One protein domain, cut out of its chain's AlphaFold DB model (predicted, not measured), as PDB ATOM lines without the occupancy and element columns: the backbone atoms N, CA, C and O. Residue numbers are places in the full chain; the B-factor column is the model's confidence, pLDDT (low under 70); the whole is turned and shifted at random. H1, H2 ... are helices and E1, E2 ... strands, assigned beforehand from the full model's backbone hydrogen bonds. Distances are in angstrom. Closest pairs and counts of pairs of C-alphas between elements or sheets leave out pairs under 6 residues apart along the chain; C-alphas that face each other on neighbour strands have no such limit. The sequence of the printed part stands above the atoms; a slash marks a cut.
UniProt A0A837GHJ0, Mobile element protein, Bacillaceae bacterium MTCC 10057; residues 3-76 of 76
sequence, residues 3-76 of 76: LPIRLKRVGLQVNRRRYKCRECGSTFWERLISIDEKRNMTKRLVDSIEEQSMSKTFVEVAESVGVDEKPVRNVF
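This is residues 3 to 76 of the 76 residues of the protein "Mobile element protein" of Bacillaceae bacterium MTCC 10057 (UniProt A0A837GHJ0). Three short helices, H1, H2 and H3, pack crosswise into a small head, and a narrow arm, the hairpin of E3 and E4, reaches far away from it, with residues 21 to 26 sticking out at its tip. Two very short strands, E1 and E2, lie beside the head, E1 near H1 and H2, and E2 near H2. The printed part has 74 residues, with four named strands followed by three named helices, in the order E1 E2 E3 E4 H1 H2 H3; E3 and E4 form an antiparallel sheet of 2 strands, and the class is mixed, helices and strands. The whole is loose, with a radius of gyration of the C-alphas of 15.5 A, and the arm makes the length of its spans of 50 by 24 by 17 A.

E1 is residues 3 to 5, 6.3 A long, and begins at C-alpha 3 at (13.681, -4.627, -24.858). E2 is residues 8 to 10, 6.3 A long. E3 is residues 18 to 20, 6.8 A long, and E4 is residues 27 to 29, 7.0 A long, beginning at C-alpha 27 at (3.343, 11.342, -1.675). H1, residues 43 to 53, is 15.3 A long; H2, residues 58 to 65, is 10.6 A long. H3, residues 69 to 75, is 10.1 A long and ends at C-alpha 75 at (-0.762, -2.608, -24.596).

The helix packing is mostly crossed, with no touching pair of helices at a shallow tilt. H1 and H2, a helical hairpin, only just touch, with 3 pairs of C-alphas within 8 A, the closest those of Gln 52 and Val 61, 6.5 A apart; they run opposite ways at a steep tilt of 42 degrees. H1 and H3 touch, their closest C-alphas being those of Val 46 and Val 75, 6.6 A apart; their steep tilt of 69 degrees is only just short of about perpendicular. H2 and H3 touch about perpendicular, at 88 degrees, with the C-alphas of Ala 62 and Glu 69 closest, 5.4 A apart. In H1, H2 and H3 every O i to N i+4 pair is within hydrogen-bond range. E1 and E2 pair with no named strand; the closest C-alphas of E1 and H2 are those of Pro 4 and Val 65, 5.8 A apart. E3 and E4 form a hairpin, antiparallel at 150 degrees, with N 19 and O 28 at 2.8 A and N 28 and O 19 at 3.0 A, within hydrogen-bond range. E3 is apart from H1, H2 and H3.

The two C-alphas farthest apart, those of Glu 23 and Ser 55, are 50.3 A apart. The printed part has no cut and ends at residue 76, the chain's last residue. The link from E4 to H1, 13 residues, is long. The mean pLDDT of the printed part is 81.7; residues 37 to 39 and residue 76 are under 70.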
ATOM      1  N   LEU A   3      13.432  -3.904 -23.614       80.88
ATOM      2  CA  LEU A   3      13.681  -4.627 -24.858       80.88
ATOM      3  C   LEU A   3      14.666  -5.792 -24.651       80.88
ATOM      4  O   LEU A   3      15.698  -5.620 -23.993       80.88
ATOM      5  N   PRO A   4      14.384  -6.973 -25.229       81.00
ATOM      6  CA  PRO A   4      15.302  -8.094 -25.153       81.00
ATOM      7  C   PRO A   4      16.599  -7.761 -25.900       81.00
ATOM      8  O   PRO A   4      16.591  -7.392 -27.074       81.00
ATOM      9  N   ILE A   5      17.738  -7.933 -25.232       80.69
ATOM     10  CA  ILE A   5      19.061  -7.760 -25.839       80.69
ATOM     11  C   ILE A   5      19.612  -9.152 -26.136       80.69
ATOM     12  O   ILE A   5      19.763  -9.973 -25.233       80.69
ATOM     13  N   ARG A   6      19.923  -9.423 -27.412       80.62
ATOM     14  CA  ARG A   6      20.429 -10.730 -27.884       80.62
ATOM     15  C   ARG A   6      19.511 -11.904 -27.499       80.62
ATOM     16  O   ARG A   6      19.995 -12.917 -26.998       80.62
ATOM     17  N   LEU A   7      18.196 -11.750 -27.697       74.44
ATOM     18  CA  LEU A   7      17.167 -12.754 -27.354       74.44
ATOM     19  C   LEU A   7      17.128 -13.151 -25.866       74.44
ATOM     20  O   LEU A   7      16.565 -14.181 -25.504       74.44
ATOM     21  N   LYS A   8      17.724 -12.347 -24.981       79.06
ATOM     22  CA  LYS A   8      17.643 -12.551 -23.535       79.06
ATOM     23  C   LYS A   8      16.727 -11.516 -22.910       79.06
ATOM     24  O   LYS A   8      16.743 -10.346 -23.290       79.06
ATOM     25  N   ARG A   9      15.957 -11.959 -21.917       81.44
ATOM     26  CA  ARG A   9      15.075 -11.102 -21.120       81.44
ATOM     27  C   ARG A   9      15.908 -10.068 -20.368       81.44
ATOM     28  O   ARG A   9      16.891 -10.427 -19.720       81.44
ATOM     29  N   VAL A  10      15.490  -8.806 -20.430       82.25
ATOM     30  CA  VAL A  10      16.159  -7.697 -19.741       82.25
ATOM     31  C   VAL A  10      15.213  -7.080 -18.716       82.25
ATOM     32  O   VAL A  10      14.133  -6.573 -19.031       82.25
ATOM     33  N   GLY A  11      15.640  -7.131 -17.456       83.50
ATOM     34  CA  GLY A  11      15.006  -6.429 -16.349       83.50
ATOM     35  C   GLY A  11      15.766  -5.146 -16.030       83.50
ATOM     36  O   GLY A  11      16.991  -5.154 -15.951       83.50
ATOM     37  N   LEU A  12      15.037  -4.052 -15.815       80.81
ATOM     38  CA  LEU A  12      15.601  -2.809 -15.294       80.81
ATOM     39  C   LEU A  12      15.307  -2.720 -13.802       80.81
ATOM     40  O   LEU A  12      14.144  -2.685 -13.398       80.81
ATOM     41  N   GLN A  13      16.360  -2.643 -12.995       82.19
ATOM     42  CA  GLN A  13      16.247  -2.303 -11.584       82.19
ATOM     43  C   GLN A  13      16.412  -0.792 -11.435       82.19
ATOM     44  O   GLN A  13      17.475  -0.242 -11.711       82.19
ATOM     45  N   VAL A  14      15.343  -0.115 -11.017       80.31
ATOM     46  CA  VAL A  14      15.324   1.346 -10.889       80.31
ATOM     47  C   VAL A  14      15.069   1.721  -9.440       80.31
ATOM     48  O   VAL A  14      13.995   1.450  -8.902       80.31
ATOM     49  N   ASN A  15      16.042   2.386  -8.822       81.69
ATOM     50  CA  ASN A  15      15.885   2.965  -7.493       81.69
ATOM     51  C   ASN A  15      15.183   4.319  -7.621       81.69
ATOM     52  O   ASN A  15      15.798   5.304  -8.017       81.69
ATOM     53  N   ARG A  16      13.885   4.354  -7.306       83.69
ATOM     54  CA  ARG A  16      13.066   5.573  -7.378       83.69
ATOM     55  C   ARG A  16      13.017   6.263  -6.026       83.69
ATOM     56  O   ARG A  16      12.795   5.613  -5.003       83.69
ATOM     57  N   ARG A  17      13.145   7.589  -6.020       84.81
ATOM     58  CA  ARG A  17      12.907   8.384  -4.810       84.81
ATOM     59  C   ARG A  17      11.410   8.622  -4.623       84.81
ATOM     60  O   ARG A  17      10.691   8.932  -5.572       84.81
ATOM     61  N   ARG A  18      10.944   8.475  -3.382       87.88
ATOM     62  CA  ARG A  18       9.590   8.850  -2.968       87.88
ATOM     63  C   ARG A  18       9.648  10.234  -2.337       87.88
ATOM     64  O   ARG A  18      10.318  10.424  -1.325       87.88
ATOM     65  N   TYR A  19       8.941  11.182  -2.928       87.00
ATOM     66  CA  TYR A  19       8.813  12.540  -2.422       87.00
ATOM     67  C   TYR A  19       7.521  12.677  -1.616       87.00
ATOM     68  O   TYR A  19       6.514  12.025  -1.900       87.00
ATOM     69  N   LYS A  20       7.554  13.531  -0.591       89.06
ATOM     70  CA  LYS A  20       6.384  13.924   0.197       89.06
ATOM     71  C   LYS A  20       6.277  15.442   0.162       89.06
ATOM     72  O   LYS A  20       7.216  16.126   0.570       89.06
ATOM     73  N   CYS A  21       5.149  15.959  -0.314       89.69
ATOM     74  CA  CYS A  21       4.870  17.385  -0.246       89.69
ATOM     75  C   CYS A  21       4.693  17.803   1.221       89.69
ATOM     76  O   CYS A  21       3.994  17.131   1.981       89.69
ATOM     77  N   ARG A  22       5.333  18.906   1.624       87.44
ATOM     78  CA  ARG A  22       5.232  19.422   2.997       87.44
ATOM     79  C   ARG A  22       3.909  20.138   3.266       87.44
ATOM     80  O   ARG A  22       3.443  20.083   4.394       87.44
ATOM     81  N   GLU A  23       3.302  20.750   2.252       88.38
ATOM     82  CA  GLU A  23       2.073  21.540   2.408       88.38
ATOM     83  C   GLU A  23       0.806  20.686   2.333       88.38
ATOM     84  O   GLU A  23      -0.061  20.794   3.192       88.38
ATOM     85  N   CYS A  24       0.701  19.792   1.344       87.31
ATOM     86  CA  CYS A  24      -0.494  18.960   1.156       87.31
ATOM     87  C   CYS A  24      -0.330  17.508   1.632       87.31
ATOM     88  O   CYS A  24      -1.265  16.719   1.540       87.31
ATOM     89  N   GLY A  25       0.859  17.117   2.107       87.12
ATOM     90  CA  GLY A  25       1.131  15.772   2.630       87.12
ATOM     91  C   GLY A  25       1.116  14.646   1.588       87.12
ATOM     92  O   GLY A  25       1.408  13.499   1.937       87.12
ATOM     93  N   SER A  26       0.811  14.953   0.324       87.12
ATOM     94  CA  SER A  26       0.743  13.976  -0.759       87.12
ATOM     95  C   SER A  26       2.112  13.353  -1.020       87.12
ATOM     96  O   SER A  26       3.153  14.015  -0.955       87.12
ATOM     97  N   THR A  27       2.120  12.050  -1.299       87.38
ATOM     98  CA  THR A  27       3.343  11.342  -1.675       87.38
ATOM     99  C   THR A  27       3.314  10.998  -3.145       87.38
ATOM    100  O   THR A  27       2.343  10.405  -3.609       87.38
ATOM    101  N   PHE A  28       4.391  11.310  -3.849       84.00
ATOM    102  CA  PHE A  28       4.555  10.970  -5.253       84.00
ATOM    103  C   PHE A  28       5.938  10.376  -5.491       84.00
ATOM    104  O   PHE A  28       6.878  10.579  -4.721       84.00
ATOM    105  N   TRP A  29       6.046   9.591  -6.551       82.88
ATOM    106  CA  TRP A  29       7.309   9.013  -6.982       82.88
ATOM    107  C   TRP A  29       8.007   9.951  -7.964       82.88
ATOM    108  O   TRP A  29       7.372  10.785  -8.608       82.88
ATOM    109  N   GLU A  30       9.324   9.819  -8.072       81.00
ATOM    110  CA  GLU A  30      10.094  10.433  -9.150       81.00
ATOM    111  C   GLU A  30       9.510  10.068 -10.524       81.00
ATOM    112  O   GLU A  30       9.296   8.889 -10.823       81.00
ATOM    113  N   ARG A  31       9.248  11.087 -11.354       77.06
ATOM    114  CA  ARG A  31       8.723  10.890 -12.709       77.06
ATOM    115  C   ARG A  31       9.791  10.260 -13.590       77.06
ATOM    116  O   ARG A  31      10.848  10.847 -13.809       77.06
ATOM    117  N   LEU A  32       9.475   9.105 -14.162       78.69
ATOM    118  CA  LEU A  32      10.335   8.431 -15.128       78.69
ATOM    119  C   LEU A  32       9.728   8.564 -16.515       78.69
ATOM    120  O   LEU A  32       8.813   7.840 -16.882       78.69
ATOM    121  N   ILE A  33      10.267   9.489 -17.307       76.88
ATOM    122  CA  ILE A  33       9.740   9.813 -18.641       76.88
ATOM    123  C   ILE A  33       9.792   8.593 -19.577       76.88
ATOM    124  O   ILE A  33       8.939   8.459 -20.453       76.88
ATOM    125  N   SER A  34      10.761   7.700 -19.376       75.62
ATOM    126  CA  SER A  34      11.019   6.539 -20.238       75.62
ATOM    127  C   SER A  34      10.318   5.254 -19.792       75.62
ATOM    128  O   SER A  34      10.416   4.249 -20.496       75.62
ATOM    129  N   ILE A  35       9.641   5.254 -18.638       80.44
ATOM    130  CA  ILE A  35       8.969   4.074 -18.078       80.44
ATOM    131  C   ILE A  35       7.478   4.369 -17.931       80.44
ATOM    132  O   ILE A  35       7.092   5.391 -17.376       80.44
ATOM    133  N   ASP A  36       6.644   3.456 -18.416       74.75
ATOM    134  CA  ASP A  36       5.205   3.485 -18.188       74.75
ATOM    135  C   ASP A  36       4.923   3.205 -16.699       74.75
ATOM    136  O   ASP A  36       5.246   2.134 -16.168       74.75
ATOM    137  N   GLU A  37       4.334   4.190 -16.015       66.38
ATOM    138  CA  GLU A  37       3.970   4.117 -14.597       66.38
ATOM    139  C   GLU A  37       2.902   3.052 -14.315       66.38
ATOM    140  O   GLU A  37       2.873   2.509 -13.212       66.38
ATOM    141  N   LYS A  38       2.051   2.715 -15.295       68.06
ATOM    142  CA  LYS A  38       0.970   1.731 -15.123       68.06
ATOM    143  C   LYS A  38       1.451   0.295 -15.294       68.06
ATOM    144  O   LYS A  38       0.912  -0.610 -14.663       68.06
ATOM    145  N   ARG A  39       2.431   0.078 -16.174       67.19
ATOM    146  CA  ARG A  39       2.786  -1.263 -16.672       67.19
ATOM    147  C   ARG A  39       4.194  -1.720 -16.281       67.19
ATOM    148  O   ARG A  39       4.551  -2.859 -16.557       67.19
ATOM    149  N   ASN A  40       4.995  -0.877 -15.614       73.44
ATOM    150  CA  ASN A  40       6.396  -1.170 -15.253       73.44
ATOM    151  C   ASN A  40       7.250  -1.628 -16.458       73.44
ATOM    152  O   ASN A  40       8.190  -2.423 -16.327       73.44
ATOM    153  N   MET A  41       6.929  -1.118 -17.647       80.69
ATOM    154  CA  MET A  41       7.609  -1.391 -18.916       80.69
ATOM    155  C   MET A  41       8.217  -0.098 -19.450       80.69
ATOM    156  O   MET A  41       7.711   0.987 -19.170       80.69
ATOM    157  N   THR A  42       9.325  -0.181 -20.181       84.75
ATOM    158  CA  THR A  42       9.845   0.991 -20.892       84.75
ATOM    159  C   THR A  42       8.909   1.361 -22.036       84.75
ATOM    160  O   THR A  42       8.291   0.492 -22.645       84.75
ATOM    161  N   LYS A  43       8.811   2.656 -22.356       84.25
ATOM    162  CA  LYS A  43       8.002   3.119 -23.498       84.25
ATOM    163  C   LYS A  43       8.454   2.480 -24.810       84.25
ATOM    164  O   LYS A  43       7.638   1.978 -25.558       84.25
ATOM    165  N   ARG A  44       9.769   2.355 -24.998       84.44
ATOM    166  CA  ARG A  44      10.357   1.678 -26.165       84.44
ATOM    167  C   ARG A  44       9.913   0.222 -26.301       84.44
ATOM    168  O   ARG A  44       9.797  -0.280 -27.411       84.44
ATOM    169  N   LEU A  45       9.702  -0.468 -25.178       84.62
ATOM    170  CA  LEU A  45       9.190  -1.831 -25.205       84.62
ATOM    171  C   LEU A  45       7.713  -1.862 -25.613       84.62
ATOM    172  O   LEU A  45       7.323  -2.756 -26.349       84.62
ATOM    173  N   VAL A  46       6.917  -0.893 -25.159       84.12
ATOM    174  CA  VAL A  46       5.517  -0.727 -25.574       84.12
ATOM    175  C   VAL A  46       5.431  -0.478 -27.081       84.12
ATOM    176  O   VAL A  46       4.765  -1.246 -27.766       84.12
ATOM    177  N   ASP A  47       6.199   0.484 -27.599       86.19
ATOM    178  CA  ASP A  47       6.235   0.812 -29.031       86.19
ATOM    179  C   ASP A  47       6.635  -0.419 -29.870       86.19
ATOM    180  O   ASP A  47       6.009  -0.752 -30.873       86.19
ATOM    181  N   SER A  48       7.642  -1.175 -29.414       84.38
ATOM    182  CA  SER A  48       8.051  -2.400 -30.105       84.38
ATOM    183  C   SER A  48       7.008  -3.517 -30.028       84.38
ATOM    184  O   SER A  48       6.961  -4.340 -30.941       84.38
ATOM    185  N   ILE A  49       6.226  -3.606 -28.950       84.62
ATOM    186  CA  ILE A  49       5.141  -4.586 -28.840       84.62
ATOM    187  C   ILE A  49       4.031  -4.240 -29.832       84.62
ATOM    188  O   ILE A  49       3.521  -5.153 -30.473       84.62
ATOM    189  N   GLU A  50       3.694  -2.957 -29.988       85.56
ATOM    190  CA  GLU A  50       2.709  -2.487 -30.971       85.56
ATOM    191  C   GLU A  50       3.149  -2.781 -32.412       85.56
ATOM    192  O   GLU A  50       2.374  -3.327 -33.192       85.56
ATOM    193  N   GLU A  51       4.406  -2.506 -32.773       86.25
ATOM    194  CA  GLU A  51       4.919  -2.833 -34.113       86.25
ATOM    195  C   GLU A  51       4.934  -4.348 -34.378       86.25
ATOM    196  O   GLU A  51       4.579  -4.818 -35.463       86.25
ATOM    197  N   GLN A  52       5.341  -5.146 -33.386       84.81
ATOM    198  CA  GLN A  52       5.407  -6.595 -33.548       84.81
ATOM    199  C   GLN A  52       4.022  -7.244 -33.560       84.81
ATOM    200  O   GLN A  52       3.823  -8.200 -34.302       84.81
ATOM    201  N   SER A  53       3.055  -6.731 -32.801       83.81
ATOM    202  CA  SER A  53       1.696  -7.279 -32.775       83.81
ATOM    203  C   SER A  53       0.915  -7.034 -34.068       83.81
ATOM    204  O   SER A  53      -0.024  -7.771 -34.357       83.81
ATOM    205  N   MET A  54       1.334  -6.069 -34.895       82.94
ATOM    206  CA  MET A  54       0.809  -5.911 -36.258       82.94
ATOM    207  C   MET A  54       1.267  -7.024 -37.211       82.94
ATOM    208  O   MET A  54       0.612  -7.268 -38.223       82.94
ATOM    209  N   SER A  55       2.394  -7.682 -36.922       83.88
ATOM    210  CA  SER A  55       3.021  -8.667 -37.817       83.88
ATOM    211  C   SER A  55       3.013 -10.101 -37.281       83.88
ATOM    212  O   SER A  55       3.093 -11.041 -38.070       83.88
ATOM    213  N   LYS A  56       2.910 -10.283 -35.961       84.62
ATOM    214  CA  LYS A  56       3.003 -11.565 -35.250       84.62
ATOM    215  C   LYS A  56       1.850 -11.750 -34.273       84.62
ATOM    216  O   LYS A  56       1.192 -10.796 -33.868       84.62
ATOM    217  N   THR A  57       1.630 -12.991 -33.846       86.56
ATOM    218  CA  THR A  57       0.612 -13.282 -32.825       86.56
ATOM    219  C   THR A  57       1.047 -12.774 -31.448       86.56
ATOM    220  O   THR A  57       2.237 -12.730 -31.135       86.56
ATOM    221  N   PHE A  58       0.088 -12.433 -30.579       83.50
ATOM    222  CA  PHE A  58       0.396 -11.966 -29.220       83.50
ATOM    223  C   PHE A  58       1.231 -12.971 -28.413       83.50
ATOM    224  O   PHE A  58       2.041 -12.555 -27.588       83.50
ATOM    225  N   VAL A  59       1.080 -14.272 -28.687       85.19
ATOM    226  CA  VAL A  59       1.861 -15.348 -28.058       85.19
ATOM    227  C   VAL A  59       3.332 -15.270 -28.469       85.19
ATOM    228  O   VAL A  59       4.205 -15.266 -27.605       85.19
ATOM    229  N   GLU A  60       3.625 -15.122 -29.762       83.88
ATOM    230  CA  GLU A  60       5.004 -14.992 -30.257       83.88
ATOM    231  C   GLU A  60       5.687 -13.723 -29.731       83.88
ATOM    232  O   GLU A  60       6.866 -13.738 -29.363       83.88
ATOM    233  N   VAL A  61       4.948 -12.611 -29.659       84.75
ATOM    234  CA  VAL A  61       5.461 -11.355 -29.093       84.75
ATOM    235  C   VAL A  61       5.758 -11.527 -27.602       84.75
ATOM    236  O   VAL A  61       6.843 -11.155 -27.145       84.75
ATOM    237  N   ALA A  62       4.847 -12.153 -26.854       84.12
ATOM    238  CA  ALA A  62       5.015 -12.454 -25.436       84.12
ATOM    239  C   ALA A  62       6.240 -13.348 -25.175       84.12
ATOM    240  O   ALA A  62       7.051 -13.035 -24.299       84.12
ATOM    241  N   GLU A  63       6.444 -14.398 -25.978       84.00
ATOM    242  CA  GLU A  63       7.626 -15.262 -25.899       84.00
ATOM    243  C   GLU A  63       8.925 -14.506 -26.196       84.00
ATOM    244  O   GLU A  63       9.903 -14.647 -25.455       84.00
ATOM    245  N   SER A  64       8.929 -13.661 -27.232       80.50
ATOM    246  CA  SER A  64      10.121 -12.916 -27.653       80.50
ATOM    247  C   SER A  64      10.604 -11.909 -26.601       80.50
ATOM    248  O   SER A  64      11.806 -11.763 -26.367       80.50
ATOM    249  N   VAL A  65       9.665 -11.241 -25.930       79.38
ATOM    250  CA  VAL A  65       9.937 -10.263 -24.868       79.38
ATOM    251  C   VAL A  65      10.101 -10.959 -23.511       79.38
ATOM    252  O   VAL A  65      10.780 -10.454 -22.612       79.38
ATOM    253  N   GLY A  66       9.514 -12.145 -23.351       77.69
ATOM    254  CA  GLY A  66       9.498 -12.885 -22.099       77.69
ATOM    255  C   GLY A  66       8.513 -12.328 -21.076       77.69
ATOM    256  O   GLY A  66       8.818 -12.327 -19.880       77.69
ATOM    257  N   VAL A  67       7.369 -11.833 -21.545       78.88
ATOM    258  CA  VAL A  67       6.236 -11.375 -20.728       78.88
ATOM    259  C   VAL A  67       5.043 -12.305 -20.933       78.88
ATOM    260  O   VAL A  67       5.042 -13.121 -21.844       78.88
ATOM    261  N   ASP A  68       4.043 -12.216 -20.062       80.00
ATOM    262  CA  ASP A  68       2.777 -12.936 -20.242       80.00
ATOM    263  C   ASP A  68       1.973 -12.329 -21.418       80.00
ATOM    264  O   ASP A  68       2.209 -11.183 -21.809       80.00
ATOM    265  N   GLU A  69       1.003 -13.048 -21.984       78.88
ATOM    266  CA  GLU A  69       0.158 -12.517 -23.067       78.88
ATOM    267  C   GLU A  69      -0.737 -11.366 -22.575       78.88
ATOM    268  O   GLU A  69      -1.005 -10.410 -23.303       78.88
ATOM    269  N   LYS A  70      -1.169 -11.399 -21.307       82.19
ATOM    270  CA  LYS A  70      -2.028 -10.357 -20.719       82.19
ATOM    271  C   LYS A  70      -1.462  -8.935 -20.851       82.19
ATOM    272  O   LYS A  70      -2.201  -8.059 -21.293       82.19
ATOM    273  N   PRO A  71      -0.200  -8.645 -20.474       76.81
ATOM    274  CA  PRO A  71       0.377  -7.320 -20.666       76.81
ATOM    275  C   PRO A  71       0.522  -6.939 -22.141       76.81
ATOM    276  O   PRO A  71       0.343  -5.766 -22.442       76.81
ATOM    277  N   VAL A  72       0.767  -7.891 -23.051       80.50
ATOM    278  CA  VAL A  72       0.793  -7.632 -24.505       80.50
ATOM    279  C   VAL A  72      -0.591  -7.197 -24.998       80.50
ATOM    280  O   VAL A  72      -0.713  -6.173 -25.661       80.50
ATOM    281  N   ARG A  73      -1.650  -7.903 -24.584       81.50
ATOM    282  CA  ARG A  73      -3.043  -7.543 -24.893       81.50
ATOM    283  C   ARG A  73      -3.489  -6.235 -24.238       81.50
ATOM    284  O   ARG A  73      -4.364  -5.581 -24.767       81.50
ATOM    285  N   ASN A  74      -2.940  -5.877 -23.080       80.06
ATOM    286  CA  ASN A  74      -3.253  -4.607 -22.421       80.06
ATOM    287  C   ASN A  74      -2.518  -3.413 -23.043       80.06
ATOM    288  O   ASN A  74      -2.815  -2.282 -22.655       80.06
ATOM    289  N   VAL A  75      -1.487  -3.651 -23.860       76.38
ATOM    290  CA  VAL A  75      -0.762  -2.608 -24.596       76.38
ATOM    291  C   VAL A  75      -1.517  -2.231 -25.869       76.38
ATOM    292  O   VAL A  75      -1.682  -1.037 -26.096       76.38
ATOM    293  N   PHE A  76      -1.992  -3.227 -26.623       66.19
ATOM    294  CA  PHE A  76      -2.891  -3.046 -27.768       66.19
ATOM    295  C   PHE A  76      -4.317  -2.674 -27.322       66.19
ATOM    296  O   PHE A  76      -5.022  -1.991 -28.093       66.19
TER     297      PHE A  76